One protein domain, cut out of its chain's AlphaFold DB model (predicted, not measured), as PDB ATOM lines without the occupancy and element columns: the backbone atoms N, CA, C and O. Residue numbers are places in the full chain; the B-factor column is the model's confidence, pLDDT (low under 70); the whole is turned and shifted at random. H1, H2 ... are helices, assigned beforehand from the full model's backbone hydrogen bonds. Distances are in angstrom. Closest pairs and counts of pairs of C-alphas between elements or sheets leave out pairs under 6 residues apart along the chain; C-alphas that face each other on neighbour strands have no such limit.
ATOM      1  N   VAL A   5     131.939 101.719 138.821       55.44
ATOM      2  CA  VAL A   5     130.494 102.013 138.763       55.44
ATOM      3  C   VAL A   5     129.609 100.757 138.593       55.44
ATOM      4  O   VAL A   5     128.602 100.658 139.302       55.44
ATOM      5  N   PRO A   6     129.941  99.754 137.746       58.69
ATOM      6  CA  PRO A   6     129.094  98.565 137.616       58.69
ATOM      7  C   PRO A   6     129.068  97.694 138.881       58.69
ATOM      8  O   PRO A   6     128.050  97.061 139.161       58.69
ATOM      9  N   LEU A   7     130.139  97.686 139.684       62.75
ATOM     10  CA  LEU A   7     130.235  96.854 140.889       62.75
ATOM     11  C   LEU A   7     129.312  97.334 142.012       62.75
ATOM     12  O   LEU A   7     128.636  96.515 142.636       62.75
ATOM     13  N   VAL A   8     129.218  98.647 142.239       63.53
ATOM     14  CA  VAL A   8     128.319  99.195 143.272       63.53
ATOM     15  C   VAL A   8     126.853  99.008 142.874       63.53
ATOM     16  O   VAL A   8     126.038  98.594 143.700       63.53
ATOM     17  N   GLY A   9     126.525  99.214 141.594       66.25
ATOM     18  CA  GLY A   9     125.190  98.934 141.060       66.25
ATOM     19  C   GLY A   9     124.784  97.468 141.244       66.25
ATOM     20  O   GLY A   9     123.692  97.181 141.735       66.25
ATOM     21  N   LEU A  10     125.688  96.532 140.937       68.69
ATOM     22  CA  LEU A  10     125.468  95.097 141.148       68.69
ATOM     23  C   LEU A  10     125.305  94.733 142.632       68.69
ATOM     24  O   LEU A  10     124.490  93.865 142.960       68.69
ATOM     25  N   LEU A  11     126.029  95.399 143.534       70.81
ATOM     26  CA  LEU A  11     125.947  95.157 144.975       70.81
ATOM     27  C   LEU A  11     124.607  95.633 145.555       70.81
ATOM     28  O   LEU A  11     123.974  94.900 146.314       70.81
ATOM     29  N   ILE A  12     124.126  96.808 145.134       70.25
ATOM     30  CA  ILE A  12     122.800  97.324 145.510       70.25
ATOM     31  C   ILE A  12     121.698  96.393 144.992       70.25
ATOM     32  O   ILE A  12     120.810  96.012 145.756       70.25
ATOM     33  N   ILE A  13     121.774  95.966 143.726       71.69
ATOM     34  CA  ILE A  13     120.807  95.023 143.144       71.69
ATOM     35  C   ILE A  13     120.809  93.703 143.929       71.69
ATOM     36  O   ILE A  13     119.746  93.201 144.292       71.69
ATOM     37  N   SER A  14     121.986  93.172 144.266       71.06
ATOM     38  CA  SER A  14     122.118  91.929 145.037       71.06
ATOM     39  C   SER A  14     121.536  92.050 146.451       71.06
ATOM     40  O   SER A  14     120.848  91.138 146.912       71.06
ATOM     41  N   LEU A  15     121.745  93.186 147.127       68.75
ATOM     42  CA  LEU A  15     121.168  93.468 148.447       68.75
ATOM     43  C   LEU A  15     119.642  93.606 148.399       68.75
ATOM     44  O   LEU A  15     118.960  93.087 149.282       68.75
ATOM     45  N   LEU A  16     119.094  94.246 147.361       70.69
ATOM     46  CA  LEU A  16     117.646  94.353 147.155       70.69
ATOM     47  C   LEU A  16     117.007  92.985 146.892       70.69
ATOM     48  O   LEU A  16     115.947  92.683 147.443       70.69
ATOM     49  N   VAL A  17     117.668  92.128 146.107       72.75
ATOM     50  CA  VAL A  17     117.219  90.748 145.872       72.75
ATOM     51  C   VAL A  17     117.253  89.938 147.174       72.75
ATOM     52  O   VAL A  17     116.270  89.277 147.504       72.75
ATOM     53  N   LEU A  18     118.324  90.043 147.969       69.19
ATOM     54  CA  LEU A  18     118.412  89.415 149.296       69.19
ATOM     55  C   LEU A  18     117.318  89.916 150.255       69.19
ATOM     56  O   LEU A  18     116.749  89.117 151.003       69.19
ATOM     57  N   ALA A  19     116.969  91.205 150.192       67.06
ATOM     58  CA  ALA A  19     115.868  91.793 150.958       67.06
ATOM     59  C   ALA A  19     114.522  91.158 150.607       67.06
ATOM     60  O   ALA A  19     113.769  90.754 151.497       67.06
ATOM     61  N   MET A  20     114.233  91.043 149.306       71.00
ATOM     62  CA  MET A  20     112.998  90.431 148.818       71.00
ATOM     63  C   MET A  20     112.913  88.960 149.222       71.00
ATOM     64  O   MET A  20     111.884  88.538 149.749       71.00
ATOM     65  N   VAL A  21     113.998  88.197 149.058       71.06
ATOM     66  CA  VAL A  21     114.043  86.766 149.404       71.06
ATOM     67  C   VAL A  21     113.837  86.543 150.900       71.06
ATOM     68  O   VAL A  21     113.165  85.603 151.306       71.06
ATOM     69  N   ALA A  22     114.369  87.406 151.755       64.56
ATOM     70  CA  ALA A  22     114.204  87.222 153.187       64.56
ATOM     71  C   ALA A  22     112.867  87.739 153.744       64.56
ATOM     72  O   ALA A  22     112.450  87.327 154.832       64.56
ATOM     73  N   SER A  23     112.162  88.594 152.996       63.72
ATOM     74  CA  SER A  23     110.812  89.050 153.347       63.72
ATOM     75  C   SER A  23     109.791  87.903 153.401       63.72
ATOM     76  O   SER A  23     108.806  87.986 154.137       63.72
ATOM     77  N   THR A  24     110.068  86.785 152.718       72.56
ATOM     78  CA  THR A  24     109.215  85.589 152.716       72.56
ATOM     79  C   THR A  24     109.443  84.662 153.922       72.56
ATOM     80  O   THR A  24     108.709  83.691 154.083       72.56
ATOM     81  N   TRP A  25     110.414  84.934 154.807       68.75
ATOM     82  CA  TRP A  25     110.767  84.046 155.931       68.75
ATOM     83  C   TRP A  25     109.962  84.377 157.204       68.75
ATOM     84  O   TRP A  25     109.969  85.516 157.667       68.75
ATOM     85  N   ASP A  26     109.230  83.416 157.773       62.84
ATOM     86  CA  ASP A  26     108.147  83.632 158.758       62.84
ATOM     87  C   ASP A  26     108.584  83.835 160.232       62.84
ATOM     88  O   ASP A  26     108.217  83.091 161.137       62.84
ATOM     89  N   GLY A  27     109.408  84.858 160.500       70.44
ATOM     90  CA  GLY A  27     109.852  85.198 161.861       70.44
ATOM     91  C   GLY A  27     109.994  86.703 162.096       70.44
ATOM     92  O   GLY A  27     111.029  87.291 161.782       70.44
ATOM     93  N   GLY A  28     108.980  87.335 162.699       69.31
ATOM     94  CA  GLY A  28     108.848  88.801 162.797       69.31
ATOM     95  C   GLY A  28     110.052  89.565 163.379       69.31
ATOM     96  O   GLY A  28     110.382  90.642 162.889       69.31
ATOM     97  N   ARG A  29     110.781  89.008 164.359       72.69
ATOM     98  CA  ARG A  29     111.983  89.665 164.922       72.69
ATOM     99  C   ARG A  29     113.200  89.613 163.993       72.69
ATOM    100  O   ARG A  29     114.002  90.540 163.992       72.69
ATOM    101  N   ARG A  30     113.334  88.555 163.186       71.56
ATOM    102  CA  ARG A  30     114.440  88.414 162.222       71.56
ATOM    103  C   ARG A  30     114.235  89.313 161.001       71.56
ATOM    104  O   ARG A  30     115.211  89.834 160.474       71.56
ATOM    105  N   ARG A  31     112.975  89.569 160.620       70.00
ATOM    106  CA  ARG A  31     112.621  90.512 159.544       70.00
ATOM    107  C   ARG A  31     113.065  91.941 159.856       70.00
ATOM    108  O   ARG A  31     113.698  92.566 159.017       70.00
ATOM    109  N   LEU A  32     112.790  92.437 161.066       74.31
ATOM    110  CA  LEU A  32     113.181  93.798 161.460       74.31
ATOM    111  C   LEU A  32     114.704  93.985 161.482       74.31
ATOM    112  O   LEU A  32     115.201  94.978 160.961       74.31
ATOM    113  N   ALA A  33     115.441  93.010 162.024       75.31
ATOM    114  CA  ALA A  33     116.901  93.056 162.041       75.31
ATOM    115  C   ALA A  33     117.485  93.093 160.621       75.31
ATOM    116  O   ALA A  33     118.371  93.895 160.335       75.31
ATOM    117  N   LEU A  34     116.957  92.271 159.712       77.81
ATOM    118  CA  LEU A  34     117.453  92.228 158.346       77.81
ATOM    119  C   LEU A  34     117.124  93.498 157.553       77.81
ATOM    120  O   LEU A  34     117.992  94.004 156.850       77.81
ATOM    121  N   VAL A  35     115.910  94.039 157.681       79.31
ATOM    122  CA  VAL A  35     115.552  95.315 157.039       79.31
ATOM    123  C   VAL A  35     116.482  96.433 157.518       79.31
ATOM    124  O   VAL A  35     116.937  97.229 156.703       79.31
ATOM    125  N   GLY A  36     116.833  96.448 158.808       77.62
ATOM    126  CA  GLY A  36     117.822  97.380 159.353       77.62
ATOM    127  C   GLY A  36     119.208  97.223 158.720       77.62
ATOM    128  O   GLY A  36     119.800  98.212 158.297       77.62
ATOM    129  N   VAL A  37     119.700  95.988 158.588       81.12
ATOM    130  CA  VAL A  37     121.004  95.701 157.955       81.12
ATOM    131  C   VAL A  37     121.021  96.119 156.487       81.12
ATOM    132  O   VAL A  37     121.985  96.726 156.031       81.12
ATOM    133  N   ILE A  38     119.951  95.834 155.748       81.25
ATOM    134  CA  ILE A  38     119.852  96.186 154.329       81.25
ATOM    135  C   ILE A  38     119.736  97.699 154.158       81.25
ATOM    136  O   ILE A  38     120.416  98.262 153.306       81.25
ATOM    137  N   GLY A  39     118.940  98.369 154.995       80.25
ATOM    138  CA  GLY A  39     118.853  99.827 155.014       80.25
ATOM    139  C   GLY A  39     120.209 100.482 155.283       80.25
ATOM    140  O   GLY A  39     120.598 101.395 154.558       80.25
ATOM    141  N   LEU A  40     120.966  99.971 156.258       79.31
ATOM    142  CA  LEU A  40     122.324 100.435 156.544       79.31
ATOM    143  C   LEU A  40     123.268 100.199 155.356       79.31
ATOM    144  O   LEU A  40     123.991 101.109 154.965       79.31
ATOM    145  N   ALA A  41     123.246  99.005 154.758       78.94
ATOM    146  CA  ALA A  41     124.112  98.667 153.631       78.94
ATOM    147  C   ALA A  41     123.831  99.539 152.395       78.94
ATOM    148  O   ALA A  41     124.765 100.036 151.771       78.94
ATOM    149  N   VAL A  42     122.556  99.782 152.072       83.56
ATOM    150  CA  VAL A  42     122.161 100.703 150.994       83.56
ATOM    151  C   VAL A  42     122.565 102.138 151.329       83.56
ATOM    152  O   VAL A  42     123.109 102.824 150.469       83.56
ATOM    153  N   GLY A  43     122.359 102.582 152.573       80.44
ATOM    154  CA  GLY A  43     122.776 103.909 153.029       80.44
ATOM    155  C   GLY A  43     124.282 104.138 152.878       80.44
ATOM    156  O   GLY A  43     124.691 105.159 152.333       80.44
ATOM    157  N   LEU A  44     125.105 103.163 153.276       79.44
ATOM    158  CA  LEU A  44     126.562 103.210 153.106       79.44
ATOM    159  C   LEU A  44     126.973 103.195 151.627       79.44
ATOM    160  O   LEU A  44     127.838 103.972 151.232       79.44
ATOM    161  N   ALA A  45     126.344 102.352 150.802       78.69
ATOM    162  CA  ALA A  45     126.638 102.281 149.371       78.69
ATOM    163  C   ALA A  45     126.302 103.595 148.650       78.69
ATOM    164  O   ALA A  45     127.112 104.095 147.873       78.69
ATOM    165  N   LEU A  46     125.137 104.187 148.938       79.62
ATOM    166  CA  LEU A  46     124.761 105.494 148.400       79.62
ATOM    167  C   LEU A  46     125.706 106.590 148.900       79.62
ATOM    168  O   LEU A  46     126.181 107.381 148.090       79.62
ATOM    169  N   GLY A  47     126.034 106.602 150.197       78.12
ATOM    170  CA  GLY A  47     126.999 107.542 150.771       78.12
ATOM    171  C   GLY A  47     128.362 107.488 150.076       78.12
ATOM    172  O   GLY A  47     128.912 108.529 149.733       78.12
ATOM    173  N   TYR A  48     128.864 106.287 149.778       79.81
ATOM    174  CA  TYR A  48     130.110 106.096 149.032       79.81
ATOM    175  C   TYR A  48     130.035 106.621 147.587       79.81
ATOM    176  O   TYR A  48     130.967 107.270 147.115       79.81
ATOM    177  N   VAL A  49     128.925 106.387 146.876       78.19
ATOM    178  CA  VAL A  49     128.739 106.903 145.503       78.19
ATOM    179  C   VAL A  49     128.689 108.430 145.485       78.19
ATOM    180  O   VAL A  49     129.336 109.053 144.650       78.19
ATOM    181  N   PHE A  50     127.959 109.052 146.412       76.25
ATOM    182  CA  PHE A  50     127.923 110.513 146.496       76.25
ATOM    183  C   PHE A  50     129.292 111.098 146.863       76.25
ATOM    184  O   PHE A  50     129.715 112.060 146.229       76.25
ATOM    185  N   ALA A  51     130.004 110.490 147.818       73.25
ATOM    186  CA  ALA A  51     131.349 110.921 148.192       73.25
ATOM    187  C   ALA A  51     132.349 110.791 147.029       73.25
ATOM    188  O   ALA A  51     133.096 111.724 146.768       73.25
ATOM    189  N   SER A  52     132.337 109.673 146.292       77.75
ATOM    190  CA  SER A  52     133.238 109.475 145.142       77.75
ATOM    191  C   SER A  52     132.975 110.453 143.997       77.75
ATOM    192  O   SER A  52     133.922 111.020 143.466       77.75
ATOM    193  N   ASN A  53     131.709 110.722 143.662       75.81
ATOM    194  CA  ASN A  53     131.383 111.726 142.646       75.81
ATOM    195  C   ASN A  53     131.829 113.137 143.061       75.81
ATOM    196  O   ASN A  53     132.322 113.883 142.221       75.81
ATOM    197  N   ALA A  54     131.674 113.494 144.342       76.06
ATOM    198  CA  ALA A  54     132.123 114.787 144.855       76.06
ATOM    199  C   ALA A  54     133.653 114.936 144.768       76.06
ATOM    200  O   ALA A  54     134.133 115.971 144.313       76.06
ATOM    201  N   ILE A  55     134.402 113.883 145.122       80.31
ATOM    202  CA  ILE A  55     135.865 113.838 144.970       80.31
ATOM    203  C   ILE A  55     136.258 114.003 143.494       80.31
ATOM    204  O   ILE A  55     137.124 114.809 143.169       80.31
ATOM    205  N   ASP A  56     135.575 113.308 142.579       85.00
ATOM    206  CA  ASP A  56     135.845 113.407 141.141       85.00
ATOM    207  C   ASP A  56     135.599 114.821 140.580       85.00
ATOM    208  O   ASP A  56     136.329 115.269 139.690       85.00
ATOM    209  N   ASP A  57     134.553 115.508 141.050       87.00
ATOM    210  CA  ASP A  57     134.255 116.892 140.669       87.00
ATOM    211  C   ASP A  57     135.330 117.858 141.174       87.00
ATOM    212  O   ASP A  57     135.817 118.691 140.402       87.00
ATOM    213  N   GLU A  58     135.749 117.708 142.430       86.94
ATOM    214  CA  GLU A  58     136.816 118.511 143.020       86.94
ATOM    215  C   GLU A  58     138.141 118.308 142.265       86.94
ATOM    216  O   GLU A  58     138.753 119.266 141.792       86.94
ATOM    217  N   ASP A  59     138.540 117.058 142.023       87.81
ATOM    218  CA  ASP A  59     139.750 116.719 141.267       87.81
ATOM    219  C   ASP A  59     139.717 117.236 139.823       87.81
ATOM    220  O   ASP A  59     140.749 117.556 139.224       87.81
ATOM    221  N   ARG A  60     138.534 117.286 139.197       90.62
ATOM    222  CA  ARG A  60     138.372 117.921 137.881       90.62
ATOM    223  C   ARG A  60     138.582 119.430 137.960       90.62
ATOM    224  O   ARG A  60     139.254 119.963 137.077       90.62
ATOM    225  N   ALA A  61     138.047 120.096 138.981       90.75
ATOM    226  CA  ALA A  61     138.213 121.535 139.169       90.75
ATOM    227  C   ALA A  61     139.692 121.911 139.356       90.75
ATOM    228  O   ALA A  61     140.184 122.793 138.653       90.75
ATOM    229  N   TRP A  62     140.425 121.182 140.201       91.56
ATOM    230  CA  TRP A  62     141.856 121.419 140.428       91.56
ATOM    231  C   TRP A  62     142.715 121.191 139.181       91.56
ATOM    232  O   TRP A  62     143.529 122.043 138.836       91.56
ATOM    233  N   ARG A  63     142.490 120.106 138.429       92.06
ATOM    234  CA  ARG A  63     143.203 119.879 137.154       92.06
ATOM    235  C   ARG A  63     142.903 120.956 136.116       92.06
ATOM    236  O   ARG A  63     143.780 121.339 135.339       92.06
ATOM    237  N   HIS A  64     141.656 121.426 136.073       92.94
ATOM    238  CA  HIS A  64     141.271 122.513 135.181       92.94
ATOM    239  C   HIS A  64     141.980 123.817 135.553       92.94
ATOM    240  O   HIS A  64     142.527 124.472 134.665       92.94
ATOM    241  N   TRP A  65     142.011 124.142 136.847       94.06
ATOM    242  CA  TRP A  65     142.731 125.286 137.400       94.06
ATOM    243  C   TRP A  65     144.226 125.234 137.073       94.06
ATOM    244  O   TRP A  65     144.740 126.150 136.438       94.06
ATOM    245  N   GLN A  66     144.897 124.120 137.376       94.56
ATOM    246  CA  GLN A  66     146.318 123.912 137.074       94.56
ATOM    247  C   GLN A  66     146.618 124.099 135.578       94.56
ATOM    248  O   GLN A  66     147.541 124.814 135.200       94.56
ATOM    249  N   SER A  67     145.773 123.542 134.703       94.62
ATOM    250  CA  SER A  67     145.908 123.729 133.251       94.62
ATOM    251  C   SER A  67     145.708 125.188 132.812       94.62
ATOM    252  O   SER A  67     146.204 125.593 131.762       94.62
ATOM    253  N   ALA A  68     144.905 125.967 133.540       93.88
ATOM    254  CA  ALA A  68     144.669 127.379 133.253       93.88
ATOM    255  C   ALA A  68     145.830 128.264 133.730       93.88
ATOM    256  O   ALA A  68     146.224 129.176 132.999       93.88
ATOM    257  N   ILE A  69     146.423 127.934 134.882       94.50
ATOM    258  CA  ILE A  69     147.673 128.528 135.367       94.50
ATOM    259  C   ILE A  69     148.800 128.283 134.363       94.50
ATOM    260  O   ILE A  69     149.398 129.247 133.897       94.50
ATOM    261  N   ASP A  70     149.023 127.034 133.944       94.75
ATOM    262  CA  ASP A  70     150.065 126.682 132.967       94.75
ATOM    263  C   ASP A  70     149.943 127.500 131.668       94.75
ATOM    264  O   ASP A  70     150.898 128.133 131.216       94.75
ATOM    265  N   ARG A  71     148.725 127.610 131.116       94.75
ATOM    266  CA  ARG A  71     148.461 128.457 129.938       94.75
ATOM    267  C   ARG A  71     148.714 129.943 130.185       94.75
ATOM    268  O   ARG A  71     149.134 130.631 129.260       94.75
ATOM    269  N   SER A  72     148.410 130.441 131.381       94.19
ATOM    270  CA  SER A  72     148.616 131.853 131.726       94.19
ATOM    271  C   SER A  72     150.109 132.162 131.835       94.19
ATOM    272  O   SER A  72     150.580 133.123 131.233       94.19
ATOM    273  N   LEU A  73     150.866 131.284 132.494       95.31
ATOM    274  CA  LEU A  73     152.312 131.414 132.666       95.31
ATOM    275  C   LEU A  73     153.096 131.209 131.364       95.31
ATOM    276  O   LEU A  73     154.159 131.802 131.195       95.31
ATOM    277  N   ALA A  74     152.568 130.435 130.411       92.62
ATOM    278  CA  ALA A  74     153.158 130.292 129.078       92.62
ATOM    279  C   ALA A  74     153.200 131.615 128.284       92.62
ATOM    280  O   ALA A  74     153.974 131.741 127.337       92.62
ATOM    281  N   GLY A  75     152.366 132.596 128.646       88.88
ATOM    282  CA  GLY A  75     152.377 133.937 128.058       88.88
ATOM    283  C   GLY A  75     153.427 134.878 128.654       88.88
ATOM    284  O   GLY A  75     153.651 135.952 128.095       88.88
ATOM    285  N   CYS A  76     154.068 134.505 129.763       90.31
ATOM    286  CA  CYS A  76     155.037 135.362 130.431       90.31
ATOM    287  C   CYS A  76     156.375 135.370 129.694       90.31
ATOM    288  O   CYS A  76     156.929 134.322 129.362       90.31
ATOM    289  N   ALA A  77     156.913 136.569 129.470       85.31
ATOM    290  CA  ALA A  77     158.210 136.733 128.834       85.31
ATOM    291  C   ALA A  77     159.326 136.091 129.677       85.31
ATOM    292  O   ALA A  77     159.358 136.221 130.904       85.31
ATOM    293  N   GLU A  78     160.269 135.425 129.013       84.19
ATOM    294  CA  GLU A  78     161.519 135.010 129.650       84.19
ATOM    295  C   GLU A  78     162.293 136.260 130.104       84.19
ATOM    296  O   GLU A  78     162.509 137.181 129.316       84.19
ATOM    297  N   GLY A  79     162.680 136.307 131.383       79.75
ATOM    298  CA  GLY A  79     163.380 137.450 131.984       79.75
ATOM    299  C   GLY A  79     162.501 138.655 132.347       79.75
ATOM    300  O   GLY A  79     163.047 139.716 132.641       79.75
ATOM    301  N   GLY A  80     161.170 138.525 132.298       86.00
ATOM    302  CA  GLY A  80     160.253 139.500 132.904       86.00
ATOM    303  C   GLY A  80     160.197 139.384 134.433       86.00
ATOM    304  O   GLY A  80     160.834 138.503 135.005       86.00
ATOM    305  N   ASP A  81     159.413 140.251 135.081       89.56
ATOM    306  CA  ASP A  81     159.114 140.147 136.517       89.56
ATOM    307  C   ASP A  81     158.299 138.867 136.774       89.56
ATOM    308  O   ASP A  81     157.121 138.763 136.407       89.56
ATOM    309  N   GLY A  82     158.962 137.851 137.328       90.75
ATOM    310  CA  GLY A  82     158.377 136.541 137.559       90.75
ATOM    311  C   GLY A  82     157.321 136.558 138.653       90.75
ATOM    312  O   GLY A  82     156.306 135.866 138.528       90.75
ATOM    313  N   ALA A  83     157.511 137.383 139.682       90.62
ATOM    314  CA  ALA A  83     156.558 137.542 140.771       90.62
ATOM    315  C   ALA A  83     155.262 138.197 140.274       90.62
ATOM    316  O   ALA A  83     154.176 137.703 140.577       90.62
ATOM    317  N   ALA A  84     155.356 139.237 139.439       91.50
ATOM    318  CA  ALA A  84     154.196 139.854 138.797       91.50
ATOM    319  C   ALA A  84     153.468 138.869 137.863       91.50
ATOM    320  O   ALA A  84     152.241 138.784 137.887       91.50
ATOM    321  N   CYS A  85     154.212 138.067 137.094       93.81
ATOM    322  CA  CYS A  85     153.642 137.008 136.255       93.81
ATOM    323  C   CYS A  85     152.884 135.946 137.079       93.81
ATOM    324  O   CYS A  85     151.773 135.552 136.713       93.81
ATOM    325  N   LEU A  86     153.461 135.481 138.195       94.38
ATOM    326  CA  LEU A  86     152.802 134.544 139.110       94.38
ATOM    327  C   LEU A  86     151.538 135.156 139.722       94.38
ATOM    328  O   LEU A  86     150.495 134.502 139.730       94.38
ATOM    329  N   ALA A  87     151.622 136.403 140.190       93.81
ATOM    330  CA  ALA A  87     150.492 137.126 140.764       93.81
ATOM    331  C   ALA A  87     149.340 137.261 139.755       93.81
ATOM    332  O   ALA A  87     148.212 136.876 140.049       93.81
ATOM    333  N   GLU A  88     149.628 137.693 138.525       92.81
ATOM    334  CA  GLU A  88     148.628 137.820 137.461       92.81
ATOM    335  C   GLU A  88     147.980 136.471 137.102       92.81
ATOM    336  O   GLU A  88     146.767 136.386 136.876       92.81
ATOM    337  N   ALA A  89     148.770 135.393 137.042       93.25
ATOM    338  CA  ALA A  89     148.247 134.063 136.751       93.25
ATOM    339  C   ALA A  89     147.281 133.577 137.844       93.25
ATOM    340  O   ALA A  89     146.221 133.039 137.507       93.25
ATOM    341  N   LEU A  90     147.628 133.790 139.118       92.06
ATOM    342  CA  LEU A  90     146.801 133.431 140.273       92.06
ATOM    343  C   LEU A  90     145.539 134.294 140.377       92.06
ATOM    344  O   LEU A  90     144.467 133.762 140.653       92.06
ATOM    345  N   GLU A  91     145.621 135.591 140.083       90.12
ATOM    346  CA  GLU A  91     144.457 136.483 140.093       90.12
ATOM    347  C   GLU A  91     143.431 136.080 139.022       90.12
ATOM    348  O   GLU A  91     142.230 135.971 139.284       90.12
ATOM    349  N   ARG A  92     143.897 135.811 137.795       85.94
ATOM    350  CA  ARG A  92     143.026 135.415 136.673       85.94
ATOM    351  C   ARG A  92     142.425 134.028 136.851       85.94
ATOM    352  O   ARG A  92     141.358 133.741 136.304       85.94
ATOM    353  N   ASN A  93     143.129 133.164 137.569       85.38
ATOM    354  CA  ASN A  93     142.731 131.793 137.813       85.38
ATOM    355  C   ASN A  93     142.861 131.554 139.316       85.38
ATOM    356  O   ASN A  93     143.853 130.972 139.745       85.38
ATOM    357  N   PRO A  94     141.896 131.999 140.134       82.06
ATOM    358  CA  PRO A  94     141.953 131.740 141.562       82.06
ATOM    359  C   PRO A  94     141.825 130.232 141.813       82.06
ATOM    360  O   PRO A  94     141.088 129.556 141.075       82.06
ATOM    361  N   PRO A  95     142.515 129.685 142.831       81.56
ATOM    362  CA  PRO A  95     142.341 128.290 143.208       81.56
ATOM    363  C   PRO A  95     140.859 128.019 143.493       81.56
ATOM    364  O   PRO A  95     140.146 128.932 143.928       81.56
ATOM    365  N   PRO A  96     140.361 126.792 143.241       82.62
ATOM    366  CA  PRO A  96     138.997 126.418 143.585       82.62
ATOM    367  C   PRO A  96     138.706 126.792 145.043       82.62
ATOM    368  O   PRO A  96     139.237 126.187 145.971       82.62
ATOM    369  N   ALA A  97     137.916 127.852 145.234       67.81
ATOM    370  CA  ALA A  97     137.745 128.445 146.548       67.81
ATOM    371  C   ALA A  97     137.051 127.454 147.482       67.81
ATOM    372  O   ALA A  97     135.980 126.926 147.170       67.81
ATOM    373  N   THR A  98     137.615 127.266 148.671       63.19
ATOM    374  CA  THR A  98     136.827 126.778 149.799       63.19
ATOM    375  C   THR A  98     135.775 127.839 150.102       63.19
ATOM    376  O   THR A  98     136.086 129.030 150.059       63.19
ATOM    377  N   ALA A  99     134.531 127.434 150.354       61.41
ATOM    378  CA  ALA A  99     133.416 128.352 150.576       61.41
ATOM    379  C   ALA A  99     133.762 129.473 151.587       61.41
ATOM    380  O   ALA A  99     134.638 129.313 152.431       61.41
ATOM    381  N   ALA A 100     133.101 130.635 151.522       71.38
ATOM    382  CA  ALA A 100     133.417 131.769 152.409       71.38
ATOM    383  C   ALA A 100     133.300 131.427 153.916       71.38
ATOM    384  O   ALA A 100     133.896 132.091 154.761       71.38
ATOM    385  N   ASP A 101     132.546 130.379 154.243       76.94
ATOM    386  CA  ASP A 101     132.358 129.777 155.563       76.94
ATOM    387  C   ASP A 101     133.275 128.568 155.842       76.94
ATOM    388  O   ASP A 101     133.099 127.881 156.848       76.94
ATOM    389  N   ALA A 102     134.269 128.317 154.988       81.62
ATOM    390  CA  ALA A 102     135.226 127.234 155.141       81.62
ATOM    391  C   ALA A 102     135.991 127.329 156.461       81.62
ATOM    392  O   ALA A 102     136.363 128.415 156.938       81.62
ATOM    393  N   SER A 103     136.254 126.161 157.046       86.19
ATOM    394  CA  SER A 103     137.037 126.076 158.269       86.19
ATOM    395  C   SER A 103     138.492 126.484 158.017       86.19
ATOM    396  O   SER A 103     138.975 126.529 156.885       86.19
ATOM    397  N   VAL A 104     139.227 126.777 159.094       83.12
ATOM    398  CA  VAL A 104     140.678 127.030 159.013       83.12
ATOM    399  C   VAL A 104     141.407 125.831 158.394       83.12
ATOM    400  O   VAL A 104     142.328 126.016 157.608       83.12
ATOM    401  N   THR A 105     140.960 124.615 158.712       84.19
ATOM    402  CA  THR A 105     141.520 123.369 158.183       84.19
ATOM    403  C   THR A 105     141.279 123.224 156.682       84.19
ATOM    404  O   THR A 105     142.208 122.872 155.964       84.19
ATOM    405  N   ASP A 106     140.077 123.546 156.197       82.81
ATOM    406  CA  ASP A 106     139.769 123.467 154.762       82.81
ATOM    407  C   ASP A 106     140.632 124.446 153.961       82.81
ATOM    408  O   ASP A 106     141.204 124.065 152.943       82.81
ATOM    409  N   ARG A 107     140.786 125.685 154.454       83.56
ATOM    410  CA  ARG A 107     141.667 126.685 153.830       83.56
ATOM    411  C   ARG A 107     143.113 126.209 153.776       83.56
ATOM    412  O   ARG A 107     143.712 126.239 152.712       83.56
ATOM    413  N   PHE A 108     143.631 125.687 154.886       86.19
ATOM    414  CA  PHE A 108     144.984 125.136 154.936       86.19
ATOM    415  C   PHE A 108     145.207 124.035 153.887       86.19
ATOM    416  O   PHE A 108     146.204 124.065 153.171       86.19
ATOM    417  N   PHE A 109     144.279 123.083 153.752       87.12
ATOM    418  CA  PHE A 109     144.401 122.034 152.734       87.12
ATOM    419  C   PHE A 109     144.268 122.570 151.308       87.12
ATOM    420  O   PHE A 109     144.950 122.074 150.413       87.12
ATOM    421  N   ALA A 110     143.429 123.582 151.087       87.50
ATOM    422  CA  ALA A 110     143.338 124.241 149.792       87.50
ATOM    423  C   ALA A 110     144.639 124.971 149.431       87.50
ATOM    424  O   ALA A 110     145.102 124.837 148.301       87.50
ATOM    425  N   ASP A 111     145.266 125.662 150.385       89.06
ATOM    426  CA  ASP A 111     146.549 126.339 150.181       89.06
ATOM    427  C   ASP A 111     147.665 125.333 149.866       89.06
ATOM    428  O   ASP A 111     148.420 125.526 148.914       89.06
ATOM    429  N   LEU A 112     147.727 124.219 150.607       89.94
ATOM    430  CA  LEU A 112     148.655 123.117 150.328       89.94
ATOM    431  C   LEU A 112     148.467 122.553 148.918       89.94
ATOM    432  O   LEU A 112     149.438 122.368 148.186       89.94
ATOM    433  N   ARG A 113     147.216 122.294 148.531       91.06
ATOM    434  CA  ARG A 113     146.880 121.722 147.227       91.06
ATOM    435  C   ARG A 113     147.178 122.688 146.081       91.06
ATOM    436  O   ARG A 113     147.646 122.261 145.028       91.06
ATOM    437  N   ALA A 114     146.944 123.985 146.283       91.25
ATOM    438  CA  ALA A 114     147.336 125.022 145.335       91.25
ATOM    439  C   ALA A 114     148.860 125.083 145.180       91.25
ATOM    440  O   ALA A 114     149.357 125.108 144.055       91.25
ATOM    441  N   GLY A 115     149.591 125.031 146.295       91.81
ATOM    442  CA  GLY A 115     151.045 124.937 146.313       91.81
ATOM    443  C   GLY A 115     151.584 123.744 145.527       91.81
ATOM    444  O   GLY A 115     152.409 123.914 144.634       91.81
ATOM    445  N   GLU A 116     151.068 122.543 145.796       91.50
ATOM    446  CA  GLU A 116     151.443 121.315 145.082       91.50
ATOM    447  C   GLU A 116     151.220 121.451 143.570       91.50
ATOM    448  O   GLU A 116     152.132 121.219 142.778       91.50
ATOM    449  N   ALA A 117     150.044 121.917 143.153       91.38
ATOM    450  CA  ALA A 117     149.739 122.066 141.736       91.38
ATOM    451  C   ALA A 117     150.574 123.168 141.041       91.38
ATOM    452  O   ALA A 117     150.864 123.041 139.843       91.38
ATOM    453  N   LEU A 118     151.025 124.204 141.765       93.50
ATOM    454  CA  LEU A 118     152.041 125.142 141.269       93.50
ATOM    455  C   LEU A 118     153.400 124.454 141.101       93.50
ATOM    456  O   LEU A 118     154.013 124.583 140.047       93.50
ATOM    457  N   LEU A 119     153.860 123.683 142.086       93.81
ATOM    458  CA  LEU A 119     155.141 122.968 142.007       93.81
ATOM    459  C   LEU A 119     155.170 121.895 140.905       93.81
ATOM    460  O   LEU A 119     156.224 121.624 140.321       93.81
ATOM    461  N   GLU A 120     154.018 121.311 140.582       92.81
ATOM    462  CA  GLU A 120     153.841 120.406 139.445       92.81
ATOM    463  C   GLU A 120     153.847 121.127 138.086       92.81
ATOM    464  O   GLU A 120     154.120 120.502 137.058       92.81
ATOM    465  N   THR A 121     153.572 122.435 138.060       94.25
ATOM    466  CA  THR A 121     153.590 123.252 136.841       94.25
ATOM    467  C   THR A 121     155.023 123.730 136.576       94.25
ATOM    468  O   THR A 121     155.515 124.585 137.315       94.25
ATOM    469  N   PRO A 122     155.723 123.255 135.521       94.25
ATOM    470  CA  PRO A 122     157.161 123.497 135.364       94.25
ATOM    471  C   PRO A 122     157.540 124.978 135.380       94.25
ATOM    472  O   PRO A 122     158.448 125.369 136.103       94.25
ATOM    473  N   ARG A 123     156.790 125.815 134.649       94.81
ATOM    474  CA  ARG A 123     157.060 127.255 134.606       94.81
ATOM    475  C   ARG A 123     156.823 127.929 135.956       94.81
ATOM    476  O   ARG A 123     157.605 128.793 136.328       94.81
ATOM    477  N   ALA A 124     155.773 127.547 136.684       95.06
ATOM    478  CA  ALA A 124     155.514 128.097 138.013       95.06
ATOM    479  C   ALA A 124     156.629 127.708 138.984       95.06
ATOM    480  O   ALA A 124     157.112 128.561 139.714       95.06
ATOM    481  N   ARG A 125     157.084 126.451 138.947       94.94
ATOM    482  CA  ARG A 125     158.223 125.985 139.742       94.94
ATOM    483  C   ARG A 125     159.489 126.791 139.465       94.94
ATOM    484  O   ARG A 125     160.149 127.191 140.416       94.94
ATOM    485  N   ASP A 126     159.809 127.038 138.196       93.00
ATOM    486  CA  ASP A 126     160.989 127.828 137.830       93.00
ATOM    487  C   ASP A 126     160.875 129.260 138.379       93.00
ATOM    488  O   ASP A 126     161.803 129.751 139.010       93.00
ATOM    489  N   LEU A 127     159.705 129.894 138.244       93.50
ATOM    490  CA  LEU A 127     159.455 131.228 138.800       93.50
ATOM    491  C   LEU A 127     159.500 131.246 140.336       93.50
ATOM    492  O   LEU A 127     160.064 132.159 140.926       93.50
ATOM    493  N   LEU A 128     158.942 130.235 141.004       93.38
ATOM    494  CA  LEU A 128     158.984 130.111 142.464       93.38
ATOM    495  C   LEU A 128     160.424 129.957 142.974       93.38
ATOM    496  O   LEU A 128     160.791 130.525 144.006       93.38
ATOM    497  N   TRP A 129     161.252 129.217 142.244       91.38
ATOM    498  CA  TRP A 129     162.673 129.091 142.534       91.38
ATOM    499  C   TRP A 129     163.434 130.393 142.294       91.38
ATOM    500  O   TRP A 129     164.201 130.819 143.160       91.38
ATOM    501  N   ASP A 130     163.220 131.025 141.143       88.75
ATOM    502  CA  ASP A 130     163.932 132.237 140.756       88.75
ATOM    503  C   ASP A 130     163.596 133.391 141.712       88.75
ATOM    504  O   ASP A 130     164.503 134.000 142.271       88.75
ATOM    505  N   GLU A 131     162.313 133.617 142.003       88.69
ATOM    506  CA  GLU A 131     161.844 134.768 142.787       88.69
ATOM    507  C   GLU A 131     161.953 134.557 144.303       88.69
ATOM    508  O   GLU A 131     162.322 135.465 145.052       88.69
ATOM    509  N   PHE A 132     161.673 133.342 144.787       89.75
ATOM    510  CA  PHE A 132     161.553 133.062 146.226       89.75
ATOM    511  C   PHE A 132     162.587 132.060 146.747       89.75
ATOM    512  O   PHE A 132     162.717 131.888 147.957       89.75
ATOM    513  N   GLY A 133     163.342 131.391 145.869       88.06
ATOM    514  CA  GLY A 133     164.240 130.307 146.269       88.06
ATOM    515  C   GLY A 133     163.497 129.056 146.743       88.06
ATOM    516  O   GLY A 133     164.049 128.286 147.524       88.06
TER     517      GLY A 133
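Overview. This is residues 5 to 133 of the 322 residues of an uncharacterized protein of Proteobacteria bacterium HN_bin10 (UniProt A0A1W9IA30). One very long helix, H2, makes the length of this domain; H1 folds back beside its first part as a helical hairpin, and a small helical head of H3, H4 and H5 gathers at its far end. Between hairpin and head, residues 50 to 57 of H2 stand free as a bare neck, and H4 slants away from H2 towards its own start, where residues 100 to 105 stick out. The printed part has 129 residues with five named helices, in the order H1, H2, H3, H4, H5, and no named strand; the class is all helix. It is extended, with a radius of gyration of the C-alphas of 24.5 A and spans of 81 by 30 by 22 A.

Along the chain. Find C-alpha 28 at (108.848, 88.801, 162.797); from there H2, residues 28 to 73, runs 67.9 A to C-alpha 73 at (152.312, 131.414, 132.666). Before it lies H1, residues 5 to 23, 27.7 A long, which begins at C-alpha 5 at (130.494, 102.013, 138.763). After H2 come H3, residues 82 to 92, and H4, residues 104 to 120, 24.5 A long. Look last for H5, residues 122 to 132, which ends at C-alpha 132 at (161.553, 133.062, 146.226).

Arrangement. Start on H2, where residues 31 to 45 alone touch H1: the closest C-alphas, of Ile 12 and Val 42, are 6.5 A apart. This hairpin has a shallow tilt of 12 degrees, opposite ways. At the other end, residues 69 to 73 of H2 touch H3 at a steep tilt of 47 degrees, opposite ways, with the C-alphas of Ser 72 and Ala 89 closest at 5.5 A. H2 and H5 touch only at their ends, with the C-alphas of Leu 73 and Arg 123 closest at 6.6 A. H3 and H5 touch at a steep tilt of 56 degrees, with the C-alphas of Gly 82 and Leu 127 closest at 5.6 A. H4 is close to H2 but not clearly touching, with the C-alphas of Gln 66 and Ala 117 closest at 6.1 A. H4 and H5 only just touch, with 3 pairs of C-alphas within 8 A, and only at the corner; the C-alphas of Leu 119 and Arg 125 are closest at 4.9 A. H1 is apart from H3, H4 and H5, and H3 is apart from H4. In H1, H3, H4 and H5 every O i to N i+4 pair is within hydrogen-bond range; in H2, 41 of 42 are.

Size, cuts and confidence. The two C-alphas farthest apart, of Asp 26 and Gly 79, are 81.6 A apart. The printed part has no cut, and the link from H3 to H4, 11 residues, is long. In the B-factor column the mean pLDDT of the printed part is 82.4; look for values under 70 at 17 residues, among them residues 5 to 10 and 97 to 99.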